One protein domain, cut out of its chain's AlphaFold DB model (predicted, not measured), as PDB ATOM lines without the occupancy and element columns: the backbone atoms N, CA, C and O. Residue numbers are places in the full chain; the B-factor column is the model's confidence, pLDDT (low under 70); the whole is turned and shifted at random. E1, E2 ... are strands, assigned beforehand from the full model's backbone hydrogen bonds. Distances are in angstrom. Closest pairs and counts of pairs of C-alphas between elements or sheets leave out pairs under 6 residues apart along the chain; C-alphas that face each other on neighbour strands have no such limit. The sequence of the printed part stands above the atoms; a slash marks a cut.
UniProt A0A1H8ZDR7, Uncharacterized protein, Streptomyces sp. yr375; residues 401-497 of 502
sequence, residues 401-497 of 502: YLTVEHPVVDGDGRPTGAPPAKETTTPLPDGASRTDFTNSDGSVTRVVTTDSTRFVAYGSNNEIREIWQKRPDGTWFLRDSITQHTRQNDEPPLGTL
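Overview. This is residues 401 to 497 of the 502 residues of an uncharacterized protein of Streptomyces sp. yr375 (UniProt A0A1H8ZDR7). With little regular structure, the domain is one twisted sheet of six strands; residues 401 to 421 cross over one face, and residues 494 to 497 pass over the opposite face. The printed part has 97 residues, 38 in named strands, and no named helix: all strand. The sheet, E1 E2 E3 E4 E5 E6 in chain order, is an antiparallel meander, each strand the neighbour of the one before. It is compact, with a radius of gyration of the C-alphas of 12.9 A and spans of 35 by 35 by 23 A.

Arrangement. Inner strands E3, residues 444 to 449, and E4, residues 453 to 458, form a hairpin, with N 446 and O 457 within hydrogen-bond range at 2.8 A. Edge strands E1, residues 422 to 427, and E6, residues 476 to 481, are apart.

Along the chain. E1, 16.9 A long, begins at C-alpha 422 (-2.146, 7.920, 48.869). E2 holds residues 433 to 438; E5, residues 463 to 470, is 21.1 A. E6 ends at C-alpha 481 (-19.176, 20.452, 36.902).

Size, cuts and confidence. The printed part has no cut; the five links are tight. Residues 418, 460 and 483 to 497 have pLDDT under 70.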
ATOM      1  N   TYR A 401     -22.683  24.450  42.345       83.69
ATOM      2  CA  TYR A 401     -22.874  24.250  43.788       83.69
ATOM      3  C   TYR A 401     -24.345  24.137  44.224       83.69
ATOM      4  O   TYR A 401     -24.609  23.604  45.296       83.69
ATOM      5  N   LEU A 402     -25.301  24.588  43.403       85.25
ATOM      6  CA  LEU A 402     -26.736  24.420  43.674       85.25
ATOM      7  C   LEU A 402     -27.304  23.104  43.127       85.25
ATOM      8  O   LEU A 402     -28.374  22.657  43.533       85.25
ATOM      9  N   THR A 403     -26.627  22.504  42.153       84.44
ATOM     10  CA  THR A 403     -27.184  21.441  41.299       84.44
ATOM     11  C   THR A 403     -26.478  20.102  41.485       84.44
ATOM     12  O   THR A 403     -27.089  19.054  41.280       84.44
ATOM     13  N   VAL A 404     -25.212  20.115  41.904       82.94
ATOM     14  CA  VAL A 404     -24.395  18.919  42.114       82.94
ATOM     15  C   VAL A 404     -24.500  18.461  43.565       82.94
ATOM     16  O   VAL A 404     -23.967  19.089  44.472       82.94
ATOM     17  N   GLU A 405     -25.157  17.321  43.781       74.75
ATOM     18  CA  GLU A 405     -25.355  16.748  45.125       74.75
ATOM     19  C   GLU A 405     -24.089  16.101  45.693       74.75
ATOM     20  O   GLU A 405     -23.844  16.116  46.898       74.75
ATOM     21  N   HIS A 406     -23.282  15.509  44.814       79.19
ATOM     22  CA  HIS A 406     -22.095  14.749  45.180       79.19
ATOM     23  C   HIS A 406     -20.914  15.223  44.338       79.19
ATOM     24  O   HIS A 406     -20.595  14.593  43.321       79.19
ATOM     25  N   PRO A 407     -20.286  16.349  44.716       84.12
ATOM     26  CA  PRO A 407     -19.074  16.780  44.047       84.12
ATOM     27  C   PRO A 407     -17.968  15.742  44.232       84.12
ATOM     28  O   PRO A 407     -17.954  15.010  45.215       84.12
ATOM     29  N   VAL A 408     -17.031  15.669  43.294       85.25
ATOM     30  CA  VAL A 408     -15.880  14.758  43.297       85.25
ATOM     31  C   VAL A 408     -14.933  15.090  44.446       85.25
ATOM     32  O   VAL A 408     -14.336  14.176  45.018       85.25
ATOM     33  N   VAL A 409     -14.788  16.374  44.782       86.06
ATOM     34  CA  VAL A 409     -13.995  16.846  45.925       86.06
ATOM     35  C   VAL A 409     -14.797  17.766  46.845       86.06
ATOM     36  O   VAL A 409     -15.832  18.293  46.461       86.06
ATOM     37  N   ASP A 410     -14.341  17.928  48.081       86.12
ATOM     38  CA  ASP A 410     -14.896  18.863  49.052       86.12
ATOM     39  C   ASP A 410     -14.304  20.280  48.889       86.12
ATOM     40  O   ASP A 410     -13.446  20.543  48.036       86.12
ATOM     41  N   GLY A 411     -14.744  21.215  49.740       82.12
ATOM     42  CA  GLY A 411     -14.239  22.593  49.762       82.12
ATOM     43  C   GLY A 411     -12.729  22.700  50.028       82.12
ATOM     44  O   GLY A 411     -12.079  23.636  49.553       82.12
ATOM     45  N   ASP A 412     -12.124  21.700  50.671       85.62
ATOM     46  CA  ASP A 412     -10.677  21.620  50.893       85.62
ATOM     47  C   ASP A 412      -9.925  21.006  49.700       85.62
ATOM     48  O   ASP A 412      -8.695  21.065  49.626       85.62
ATOM     49  N   GLY A 413     -10.655  20.487  48.710       84.19
ATOM     50  CA  GLY A 413     -10.113  19.895  47.493       84.19
ATOM     51  C   GLY A 413      -9.747  18.430  47.669       84.19
ATOM     52  O   GLY A 413      -8.934  17.917  46.901       84.19
ATOM     53  N   ARG A 414     -10.312  17.757  48.674       87.62
ATOM     54  CA  ARG A 414     -10.116  16.330  48.937       87.62
ATOM     55  C   ARG A 414     -11.277  15.513  48.380       87.62
ATOM     56  O   ARG A 414     -12.402  15.986  48.419       87.62
ATOM     57  N   PRO A 415     -11.052  14.289  47.874       86.38
ATOM     58  CA  PRO A 415     -12.137  13.457  47.361       86.38
ATOM     59  C   PRO A 415     -13.237  13.195  48.406       86.38
ATOM     60  O   PRO A 415     -12.925  12.799  49.526       86.38
ATOM     61  N   THR A 416     -14.510  13.337  48.027       77.31
ATOM     62  CA  THR A 416     -15.706  13.216  48.906       77.31
ATOM     63  C   THR A 416     -16.107  11.778  49.268       77.31
ATOM     64  O   THR A 416     -17.200  11.532  49.773       77.31
ATOM     65  N   GLY A 417     -15.236  10.803  49.014       73.81
ATOM     66  CA  GLY A 417     -15.525   9.380  49.181       73.81
ATOM     67  C   GLY A 417     -14.641   8.695  50.219       73.81
ATOM     68  O   GLY A 417     -14.244   9.270  51.232       73.81
ATOM     69  N   ALA A 418     -14.321   7.427  49.952       68.44
ATOM     70  CA  ALA A 418     -13.366   6.693  50.769       68.44
ATOM     71  C   ALA A 418     -12.032   7.461  50.836       68.44
ATOM     72  O   ALA A 418     -11.570   7.964  49.806       68.44
ATOM     73  N   PRO A 419     -11.395   7.534  52.019       76.38
ATOM     74  CA  PRO A 419     -10.144   8.254  52.167       76.38
ATOM     75  C   PRO A 419      -9.111   7.712  51.169       76.38
ATOM     76  O   PRO A 419      -8.984   6.489  51.012       76.38
ATOM     77  N   PRO A 420      -8.375   8.600  50.481       80.62
ATOM     78  CA  PRO A 420      -7.435   8.185  49.458       80.62
ATOM     79  C   PRO A 420      -6.341   7.311  50.076       80.62
ATOM     80  O   PRO A 420      -5.829   7.586  51.161       80.62
ATOM     81  N   ALA A 421      -5.947   6.260  49.359       75.44
ATOM     82  CA  ALA A 421      -4.876   5.365  49.786       75.44
ATOM     83  C   ALA A 421      -3.512   6.075  49.793       75.44
ATOM     84  O   ALA A 421      -2.611   5.702  50.546       75.44
ATOM     85  N   LYS A 422      -3.349   7.092  48.938       86.50
ATOM     86  CA  LYS A 422      -2.146   7.920  48.869       86.50
ATOM     87  C   LYS A 422      -2.478   9.335  48.410       86.50
ATOM     88  O   LYS A 422      -3.250   9.521  47.474       86.50
ATOM     89  N   GLU A 423      -1.806  10.308  49.013       91.19
ATOM     90  CA  GLU A 423      -1.825  11.718  48.622       91.19
ATOM     91  C   GLU A 423      -0.406  12.152  48.227       91.19
ATOM     92  O   GLU A 423       0.582  11.760  48.858       91.19
ATOM     93  N   THR A 424      -0.257  12.905  47.136       90.19
ATOM     94  CA  THR A 424       1.035  13.486  46.737       90.19
ATOM     95  C   THR A 424       0.838  14.895  46.204       90.19
ATOM     96  O   THR A 424       0.234  15.080  45.152       90.19
ATOM     97  N   THR A 425       1.400  15.876  46.908       91.31
ATOM     98  CA  THR A 425       1.337  17.290  46.524       91.31
ATOM     99  C   THR A 425       2.640  17.727  45.866       91.31
ATOM    100  O   THR A 425       3.726  17.539  46.415       91.31
ATOM    101  N   THR A 426       2.529  18.314  44.678       90.00
ATOM    102  CA  THR A 426       3.634  18.843  43.876       90.00
ATOM    103  C   THR A 426       3.453  20.353  43.710       90.00
ATOM    104  O   THR A 426       2.408  20.774  43.212       90.00
ATOM    105  N   PRO A 427       4.436  21.186  44.095       87.88
ATOM    106  CA  PRO A 427       4.386  22.614  43.803       87.88
ATOM    107  C   PRO A 427       4.507  22.853  42.291       87.88
ATOM    108  O   PRO A 427       5.294  22.190  41.609       87.88
ATOM    109  N   LEU A 428       3.731  23.800  41.777       84.38
ATOM    110  CA  LEU A 428       3.759  24.265  40.393       84.38
ATOM    111  C   LEU A 428       4.296  25.712  40.333       84.38
ATOM    112  O   LEU A 428       4.479  26.345  41.378       84.38
ATOM    113  N   PRO A 429       4.609  26.243  39.133       81.38
ATOM    114  CA  PRO A 429       4.934  27.659  38.961       81.38
ATOM    115  C   PRO A 429       3.826  28.592  39.478       81.38
ATOM    116  O   PRO A 429       2.686  28.174  39.667       81.38
ATOM    117  N   ASP A 430       4.186  29.858  39.704       79.31
ATOM    118  CA  ASP A 430       3.256  30.944  40.054       79.31
ATOM    119  C   ASP A 430       2.413  30.699  41.317       79.31
ATOM    120  O   ASP A 430       1.301  31.195  41.453       79.31
ATOM    121  N   GLY A 431       2.956  29.931  42.269       79.06
ATOM    122  CA  GLY A 431       2.311  29.668  43.560       79.06
ATOM    123  C   GLY A 431       1.225  28.591  43.522       79.06
ATOM    124  O   GLY A 431       0.690  28.239  44.572       79.06
ATOM    125  N   ALA A 432       0.937  28.014  42.353       87.75
ATOM    126  CA  ALA A 432      -0.020  26.927  42.222       87.75
ATOM    127  C   ALA A 432       0.513  25.606  42.810       87.75
ATOM    128  O   ALA A 432       1.714  25.386  42.987       87.75
ATOM    129  N   SER A 433      -0.394  24.671  43.080       90.00
ATOM    130  CA  SER A 433      -0.061  23.318  43.532       90.00
ATOM    131  C   SER A 433      -0.916  22.280  42.820       90.00
ATOM    132  O   SER A 433      -2.050  22.551  42.438       90.00
ATOM    133  N   ARG A 434      -0.369  21.078  42.632       91.00
ATOM    134  CA  ARG A 434      -1.121  19.907  42.181       91.00
ATOM    135  C   ARG A 434      -1.091  18.831  43.248       91.00
ATOM    136  O   ARG A 434      -0.007  18.371  43.603       91.00
ATOM    137  N   THR A 435      -2.257  18.372  43.671       91.31
ATOM    138  CA  THR A 435      -2.407  17.220  44.557       91.31
ATOM    139  C   THR A 435      -3.007  16.055  43.785       91.31
ATOM    140  O   THR A 435      -4.098  16.156  43.227       91.31
ATOM    141  N   ASP A 436      -2.270  14.950  43.733       90.88
ATOM    142  CA  ASP A 436      -2.705  13.703  43.115       90.88
ATOM    143  C   ASP A 436      -3.176  12.751  44.233       90.88
ATOM    144  O   ASP A 436      -2.376  12.288  45.054       90.88
ATOM    145  N   PHE A 437      -4.478  12.462  44.270       90.06
ATOM    146  CA  PHE A 437      -5.105  11.517  45.196       90.06
ATOM    147  C   PHE A 437      -5.288  10.170  44.505       90.06
ATOM    148  O   PHE A 437      -5.978  10.075  43.494       90.06
ATOM    149  N   THR A 438      -4.659   9.123  45.035       88.88
ATOM    150  CA  THR A 438      -4.816   7.754  44.530       88.88
ATOM    151  C   THR A 438      -5.834   7.011  45.384       88.88
ATOM    152  O   THR A 438      -5.619   6.822  46.584       88.88
ATOM    153  N   ASN A 439      -6.924   6.579  44.762       82.00
ATOM    154  CA  ASN A 439      -7.973   5.791  45.397       82.00
ATOM    155  C   ASN A 439      -7.521   4.336  45.610       82.00
ATOM    156  O   ASN A 439      -6.523   3.877  45.048       82.00
ATOM    157  N   SER A 440      -8.260   3.587  46.430       81.06
ATOM    158  CA  SER A 440      -7.971   2.176  46.734       81.06
ATOM    159  C   SER A 440      -8.059   1.249  45.514       81.06
ATOM    160  O   SER A 440      -7.404   0.208  45.489       81.06
ATOM    161  N   ASP A 441      -8.818   1.640  44.490       80.62
ATOM    162  CA  ASP A 441      -8.933   0.954  43.197       80.62
ATOM    163  C   ASP A 441      -7.808   1.319  42.203       80.62
ATOM    164  O   ASP A 441      -7.755   0.780  41.097       80.62
ATOM    165  N   GLY A 442      -6.890   2.214  42.589       79.94
ATOM    166  CA  GLY A 442      -5.785   2.692  41.757       79.94
ATOM    167  C   GLY A 442      -6.143   3.838  40.806       79.94
ATOM    168  O   GLY A 442      -5.259   4.320  40.091       79.94
ATOM    169  N   SER A 443      -7.395   4.306  40.794       83.75
ATOM    170  CA  SER A 443      -7.776   5.524  40.076       83.75
ATOM    171  C   SER A 443      -7.140   6.764  40.716       83.75
ATOM    172  O   SER A 443      -6.815   6.776  41.905       83.75
ATOM    173  N   VAL A 444      -6.910   7.806  39.909       86.44
ATOM    174  CA  VAL A 444      -6.260   9.043  40.362       86.44
ATOM    175  C   VAL A 444      -7.161  10.240  40.099       86.44
ATOM    176  O   VAL A 444      -7.511  10.513  38.946       86.44
ATOM    177  N   THR A 445      -7.456  10.974  41.168       89.25
ATOM    178  CA  THR A 445      -8.078  12.300  41.139       89.25
ATOM    179  C   THR A 445      -6.971  13.341  41.255       89.25
ATOM    180  O   THR A 445      -6.190  13.313  42.204       89.25
ATOM    181  N   ARG A 446      -6.867  14.246  40.282       90.81
ATOM    182  CA  ARG A 446      -5.854  15.309  40.257       90.81
ATOM    183  C   ARG A 446      -6.517  16.640  40.524       90.81
ATOM    184  O   ARG A 446      -7.456  17.007  39.825       90.81
ATOM    185  N   VAL A 447      -5.994  17.367  41.497       91.12
ATOM    186  CA  VAL A 447      -6.524  18.658  41.923       91.12
ATOM    187  C   VAL A 447      -5.436  19.701  41.750       91.12
ATOM    188  O   VAL A 447      -4.425  19.667  42.446       91.12
ATOM    189  N   VAL A 448      -5.613  20.612  40.797       90.88
ATOM    190  CA  VAL A 448      -4.710  21.748  40.581       90.88
ATOM    191  C   VAL A 448      -5.326  22.967  41.244       90.88
ATOM    192  O   VAL A 448      -6.397  23.385  40.832       90.88
ATOM    193  N   THR A 449      -4.669  23.527  42.256       90.88
ATOM    194  CA  THR A 449      -5.141  24.700  43.005       90.88
ATOM    195  C   THR A 449      -4.230  25.894  42.733       90.88
ATOM    196  O   THR A 449      -3.018  25.801  42.929       90.88
ATOM    197  N   THR A 450      -4.816  27.005  42.296       90.19
ATOM    198  CA  THR A 450      -4.197  28.332  42.163       90.19
ATOM    199  C   THR A 450      -4.687  29.256  43.288       90.19
ATOM    200  O   THR A 450      -5.430  28.825  44.172       90.19
ATOM    201  N   ASP A 451      -4.301  30.534  43.263       87.38
ATOM    202  CA  ASP A 451      -4.740  31.518  44.264       87.38
ATOM    203  C   ASP A 451      -6.265  31.724  44.299       87.38
ATOM    204  O   ASP A 451      -6.815  32.056  45.354       87.38
ATOM    205  N   SER A 452      -6.949  31.519  43.167       87.75
ATOM    206  CA  SER A 452      -8.382  31.807  43.006       87.75
ATOM    207  C   SER A 452      -9.205  30.675  42.396       87.75
ATOM    208  O   SER A 452     -10.430  30.726  42.470       87.75
ATOM    209  N   THR A 453      -8.576  29.675  41.772       89.94
ATOM    210  CA  THR A 453      -9.270  28.620  41.016       89.94
ATOM    211  C   THR A 453      -8.704  27.247  41.350       89.94
ATOM    212  O   THR A 453      -7.501  27.088  41.556       89.94
ATOM    213  N   ARG A 454      -9.558  26.228  41.375       91.19
ATOM    214  CA  ARG A 454      -9.159  24.833  41.513       91.19
ATOM    215  C   ARG A 454      -9.789  23.996  40.405       91.19
ATOM    216  O   ARG A 454     -10.997  24.011  40.213       91.19
ATOM    217  N   PHE A 455      -8.962  23.240  39.697       90.56
ATOM    218  CA  PHE A 455      -9.379  22.325  38.639       90.56
ATOM    219  C   PHE A 455      -9.272  20.890  39.136       90.56
ATOM    220  O   PHE A 455      -8.200  20.455  39.563       90.56
ATOM    221  N   VAL A 456     -10.369  20.147  39.046       89.44
ATOM    222  CA  VAL A 456     -10.441  18.743  39.449       89.44
ATOM    223  C   VAL A 456     -10.565  17.904  38.196       89.44
ATOM    224  O   VAL A 456     -11.517  18.045  37.430       89.44
ATOM    225  N   ALA A 457      -9.608  17.013  37.985       87.62
ATOM    226  CA  ALA A 457      -9.618  16.084  36.871       87.62
ATOM    227  C   ALA A 457      -9.545  14.642  37.346       87.62
ATOM    228  O   ALA A 457      -8.957  14.331  38.384       87.62
ATOM    229  N   TYR A 458     -10.102  13.750  36.538       81.25
ATOM    230  CA  TYR A 458     -10.185  12.335  36.864       81.25
ATOM    231  C   TYR A 458      -9.748  11.460  35.686       81.25
ATOM    232  O   TYR A 458      -9.962  11.797  34.521       81.25
ATOM    233  N   GLY A 459      -9.153  10.305  35.991       71.88
ATOM    234  CA  GLY A 459      -8.786   9.295  34.995       71.88
ATOM    235  C   GLY A 459      -7.460   9.560  34.268       71.88
ATOM    236  O   GLY A 459      -6.696  10.469  34.600       71.88
ATOM    237  N   SER A 460      -7.134   8.721  33.282       69.31
ATOM    238  CA  SER A 460      -5.852   8.770  32.555       69.31
ATOM    239  C   SER A 460      -5.722   9.951  31.591       69.31
ATOM    240  O   SER A 460      -4.604  10.343  31.270       69.31
ATOM    241  N   ASN A 461      -6.846  10.522  31.154       75.44
ATOM    242  CA  ASN A 461      -6.896  11.536  30.098       75.44
ATOM    243  C   ASN A 461      -6.864  12.975  30.627       75.44
ATOM    244  O   ASN A 461      -6.952  13.911  29.835       75.44
ATOM    245  N   ASN A 462      -6.730  13.165  31.947       78.94
ATOM    246  CA  ASN A 462      -6.698  14.490  32.572       78.94
ATOM    247  C   ASN A 462      -7.961  15.332  32.319       78.94
ATOM    248  O   ASN A 462      -7.908  16.553  32.388       78.94
ATOM    249  N   GLU A 463      -9.096  14.702  32.041       83.31
ATOM    250  CA  GLU A 463     -10.353  15.392  31.767       83.31
ATOM    251  C   GLU A 463     -10.844  16.122  33.019       83.31
ATOM    252  O   GLU A 463     -11.030  15.507  34.075       83.31
ATOM    253  N   ILE A 464     -11.005  17.442  32.900       84.56
ATOM    254  CA  ILE A 464     -11.512  18.306  33.963       84.56
ATOM    255  C   ILE A 464     -12.987  17.977  34.144       84.56
ATOM    256  O   ILE A 464     -13.783  18.084  33.209       84.56
ATOM    257  N   ARG A 465     -13.318  17.553  35.360       83.81
ATOM    258  CA  ARG A 465     -14.674  17.225  35.784       83.81
ATOM    259  C   ARG A 465     -15.316  18.362  36.551       83.81
ATOM    260  O   ARG A 465     -16.507  18.566  36.386       83.81
ATOM    261  N   GLU A 466     -14.533  19.092  37.343       88.88
ATOM    262  CA  GLU A 466     -15.037  20.189  38.166       88.88
ATOM    263  C   GLU A 466     -14.086  21.378  38.162       88.88
ATOM    264  O   GLU A 466     -12.858  21.221  38.126       88.88
ATOM    265  N   ILE A 467     -14.673  22.564  38.254       88.25
ATOM    266  CA  ILE A 467     -13.973  23.825  38.455       88.25
ATOM    267  C   ILE A 467     -14.536  24.460  39.717       88.25
ATOM    268  O   ILE A 467     -15.734  24.688  39.850       88.25
ATOM    269  N   TRP A 468     -13.642  24.753  40.643       90.38
ATOM    270  CA  TRP A 468     -13.917  25.391  41.916       90.38
ATOM    271  C   TRP A 468     -13.305  26.783  41.914       90.38
ATOM    272  O   TRP A 468     -12.223  26.988  41.361       90.38
ATOM    273  N   GLN A 469     -13.961  27.738  42.557       88.88
ATOM    274  CA  GLN A 469     -13.477  29.110  42.640       88.88
ATOM    275  C   GLN A 469     -13.474  29.586  44.088       88.88
ATOM    276  O   GLN A 469     -14.256  29.127  44.919       88.88
ATOM    277  N   LYS A 470     -12.535  30.478  44.397       86.75
ATOM    278  CA  LYS A 470     -12.374  31.057  45.725       86.75
ATOM    279  C   LYS A 470     -13.164  32.359  45.828       86.75
ATOM    280  O   LYS A 470     -12.949  33.274  45.031       86.75
ATOM    281  N   ARG A 471     -14.054  32.452  46.816       81.25
ATOM    282  CA  ARG A 471     -14.764  33.682  47.184       81.25
ATOM    283  C   ARG A 471     -13.793  34.709  47.796       81.25
ATOM    284  O   ARG A 471     -12.723  34.335  48.289       81.25
ATOM    285  N   PRO A 472     -14.158  36.005  47.827       77.81
ATOM    286  CA  PRO A 472     -13.359  37.042  48.487       77.81
ATOM    287  C   PRO A 472     -13.105  36.796  49.984       77.81
ATOM    288  O   PRO A 472     -12.083  37.235  50.506       77.81
ATOM    289  N   ASP A 473     -14.007  36.082  50.664       78.62
ATOM    290  CA  ASP A 473     -13.867  35.675  52.070       78.62
ATOM    291  C   ASP A 473     -12.874  34.511  52.281       78.62
ATOM    292  O   ASP A 473     -12.517  34.181  53.412       78.62
ATOM    293  N   GLY A 474     -12.386  33.919  51.188       81.38
ATOM    294  CA  GLY A 474     -11.423  32.831  51.173       81.38
ATOM    295  C   GLY A 474     -12.018  31.424  51.096       81.38
ATOM    296  O   GLY A 474     -11.235  30.476  50.989       81.38
ATOM    297  N   THR A 475     -13.344  31.277  51.116       84.38
ATOM    298  CA  THR A 475     -14.038  29.988  50.971       84.38
ATOM    299  C   THR A 475     -14.050  29.510  49.516       84.38
ATOM    300  O   THR A 475     -13.949  30.309  48.585       84.38
ATOM    301  N   TRP A 476     -14.128  28.194  49.299       86.81
ATOM    302  CA  TRP A 476     -14.191  27.588  47.965       86.81
ATOM    303  C   TRP A 476     -15.609  27.122  47.652       86.81
ATOM    304  O   TRP A 476     -16.246  26.500  48.497       86.81
ATOM    305  N   PHE A 477     -16.065  27.349  46.423       85.06
ATOM    306  CA  PHE A 477     -17.351  26.854  45.929       85.06
ATOM    307  C   PHE A 477     -17.196  26.187  44.563       85.06
ATOM    308  O   PHE A 477     -16.299  26.532  43.786       85.06
ATOM    309  N   LEU A 478     -18.065  25.218  44.278       87.25
ATOM    310  CA  LEU A 478     -18.096  24.510  43.004       87.25
ATOM    311  C   LEU A 478     -18.755  25.398  41.945       87.25
ATOM    312  O   LEU A 478     -19.970  25.572  41.948       87.25
ATOM    313  N   ARG A 479     -17.962  25.952  41.031       83.88
ATOM    314  CA  ARG A 479     -18.451  26.841  39.976       83.88
ATOM    315  C   ARG A 479     -19.115  26.057  38.845       83.88
ATOM    316  O   ARG A 479     -20.266  26.332  38.524       83.88
ATOM    317  N   ASP A 480     -18.399  25.076  38.298       81.62
ATOM    318  CA  ASP A 480     -18.827  24.260  37.155       81.62
ATOM    319  C   ASP A 480     -18.535  22.778  37.399       81.62
ATOM    320  O   ASP A 480     -17.516  22.423  38.003       81.62
ATOM    321  N   SER A 481     -19.394  21.899  36.877       82.19
ATOM    322  CA  SER A 481     -19.176  20.452  36.902       82.19
ATOM    323  C   SER A 481     -19.787  19.758  35.689       82.19
ATOM    324  O   SER A 481     -20.907  20.065  35.302       82.19
ATOM    325  N   ILE A 482     -19.122  18.729  35.156       74.00
ATOM    326  CA  ILE A 482     -19.725  17.841  34.142       74.00
ATOM    327  C   ILE A 482     -20.903  17.019  34.694       74.00
ATOM    328  O   ILE A 482     -21.659  16.426  33.936       74.00
ATOM    329  N   THR A 483     -21.040  16.911  36.022       66.44
ATOM    330  CA  THR A 483     -22.156  16.195  36.670       66.44
ATOM    331  C   THR A 483     -23.362  17.088  36.942       66.44
ATOM    332  O   THR A 483     -24.396  16.585  37.372       66.44
ATOM    333  N   GLN A 484     -23.255  18.390  36.659       58.47
ATOM    334  CA  GLN A 484     -24.359  19.352  36.722       58.47
ATOM    335  C   GLN A 484     -25.516  18.973  35.786       58.47
ATOM    336  O   GLN A 484     -26.662  19.373  35.989       58.47
ATOM    337  N   HIS A 485     -25.221  18.165  34.773       51.81
ATOM    338  CA  HIS A 485     -26.164  17.705  33.780       51.81
ATOM    339  C   HIS A 485     -26.447  16.223  34.016       51.81
ATOM    340  O   HIS A 485     -25.550  15.383  34.052       51.81
ATOM    341  N   THR A 486     -27.719  15.872  34.182       43.66
ATOM    342  CA  THR A 486     -28.229  14.529  34.521       43.66
ATOM    343  C   THR A 486     -27.903  13.423  33.498       43.66
ATOM    344  O   THR A 486     -28.401  12.303  33.613       43.66
ATOM    345  N   ARG A 487     -27.031  13.671  32.514       40.34
ATOM    346  CA  ARG A 487     -26.467  12.662  31.610       40.34
ATOM    347  C   ARG A 487     -24.998  12.441  31.930       40.34
ATOM    348  O   ARG A 487     -24.114  12.936  31.244       40.34
ATOM    349  N   GLN A 488     -24.751  11.595  32.922       37.66
ATOM    350  CA  GLN A 488     -23.420  11.237  33.423       37.66
ATOM    351  C   GLN A 488     -22.435  10.663  32.368       37.66
ATOM    352  O   GLN A 488     -21.309  10.346  32.733       37.66
ATOM    353  N   ASN A 489     -22.821  10.507  31.087       37.09
ATOM    354  CA  ASN A 489     -22.027   9.819  30.058       37.09
ATOM    355  C   ASN A 489     -22.046  10.427  28.631       37.09
ATOM    356  O   ASN A 489     -21.405   9.841  27.762       37.09
ATOM    357  N   ASP A 490     -22.727  11.552  28.365       38.25
ATOM    358  CA  ASP A 490     -22.846  12.109  26.993       38.25
ATOM    359  C   ASP A 490     -22.212  13.500  26.808       38.25
ATOM    360  O   ASP A 490     -22.246  14.054  25.708       38.25
ATOM    361  N   GLU A 491     -21.625  14.078  27.857       47.97
ATOM    362  CA  GLU A 491     -21.095  15.439  27.792       47.97
ATOM    363  C   GLU A 491     -19.588  15.497  27.541       47.97
ATOM    364  O   GLU A 491     -18.828  14.689  28.088       47.97
ATOM    365  N   PRO A 492     -19.126  16.457  26.716       51.94
ATOM    366  CA  PRO A 492     -17.706  16.696  26.560       51.94
ATOM    367  C   PRO A 492     -17.117  17.188  27.893       51.94
ATOM    368  O   PRO A 492     -17.770  17.933  28.624       51.94
ATOM    369  N   PRO A 493     -15.873  16.809  28.223       58.25
ATOM    370  CA  PRO A 493     -15.213  17.296  29.429       58.25
ATOM    371  C   PRO A 493     -15.088  18.830  29.397       58.25
ATOM    372  O   PRO A 493     -14.889  19.402  28.322       58.25
ATOM    373  N   LEU A 494     -15.105  19.492  30.568       61.59
ATOM    374  CA  LEU A 494     -14.915  20.958  30.684       61.59
ATOM    375  C   LEU A 494     -13.558  21.421  30.122       61.59
ATOM    376  O   LEU A 494     -13.316  22.599  29.874       61.59
ATOM    377  N   GLY A 495     -12.653  20.466  29.931       68.19
ATOM    378  CA  GLY A 495     -11.364  20.603  29.285       68.19
ATOM    379  C   GLY A 495     -10.482  19.416  29.649       68.19
ATOM    380  O   GLY A 495     -10.923  18.442  30.255       68.19
ATOM    381  N   THR A 496      -9.198  19.504  29.331       67.50
ATOM    382  CA  THR A 496      -8.180  18.564  29.818       67.50
ATOM    383  C   THR A 496      -7.091  19.344  30.540       67.50
ATOM    384  O   THR A 496      -6.649  20.367  30.012       67.50
ATOM    385  N   LEU A 497      -6.608  18.867  31.693       61.91
ATOM    386  CA  LEU A 497      -5.405  19.399  32.337       61.91
ATOM    387  C   LEU A 497      -4.218  19.232  31.371       61.91
ATOM    388  O   LEU A 497      -3.656  18.145  31.210       61.91
TER     389      LEU A 497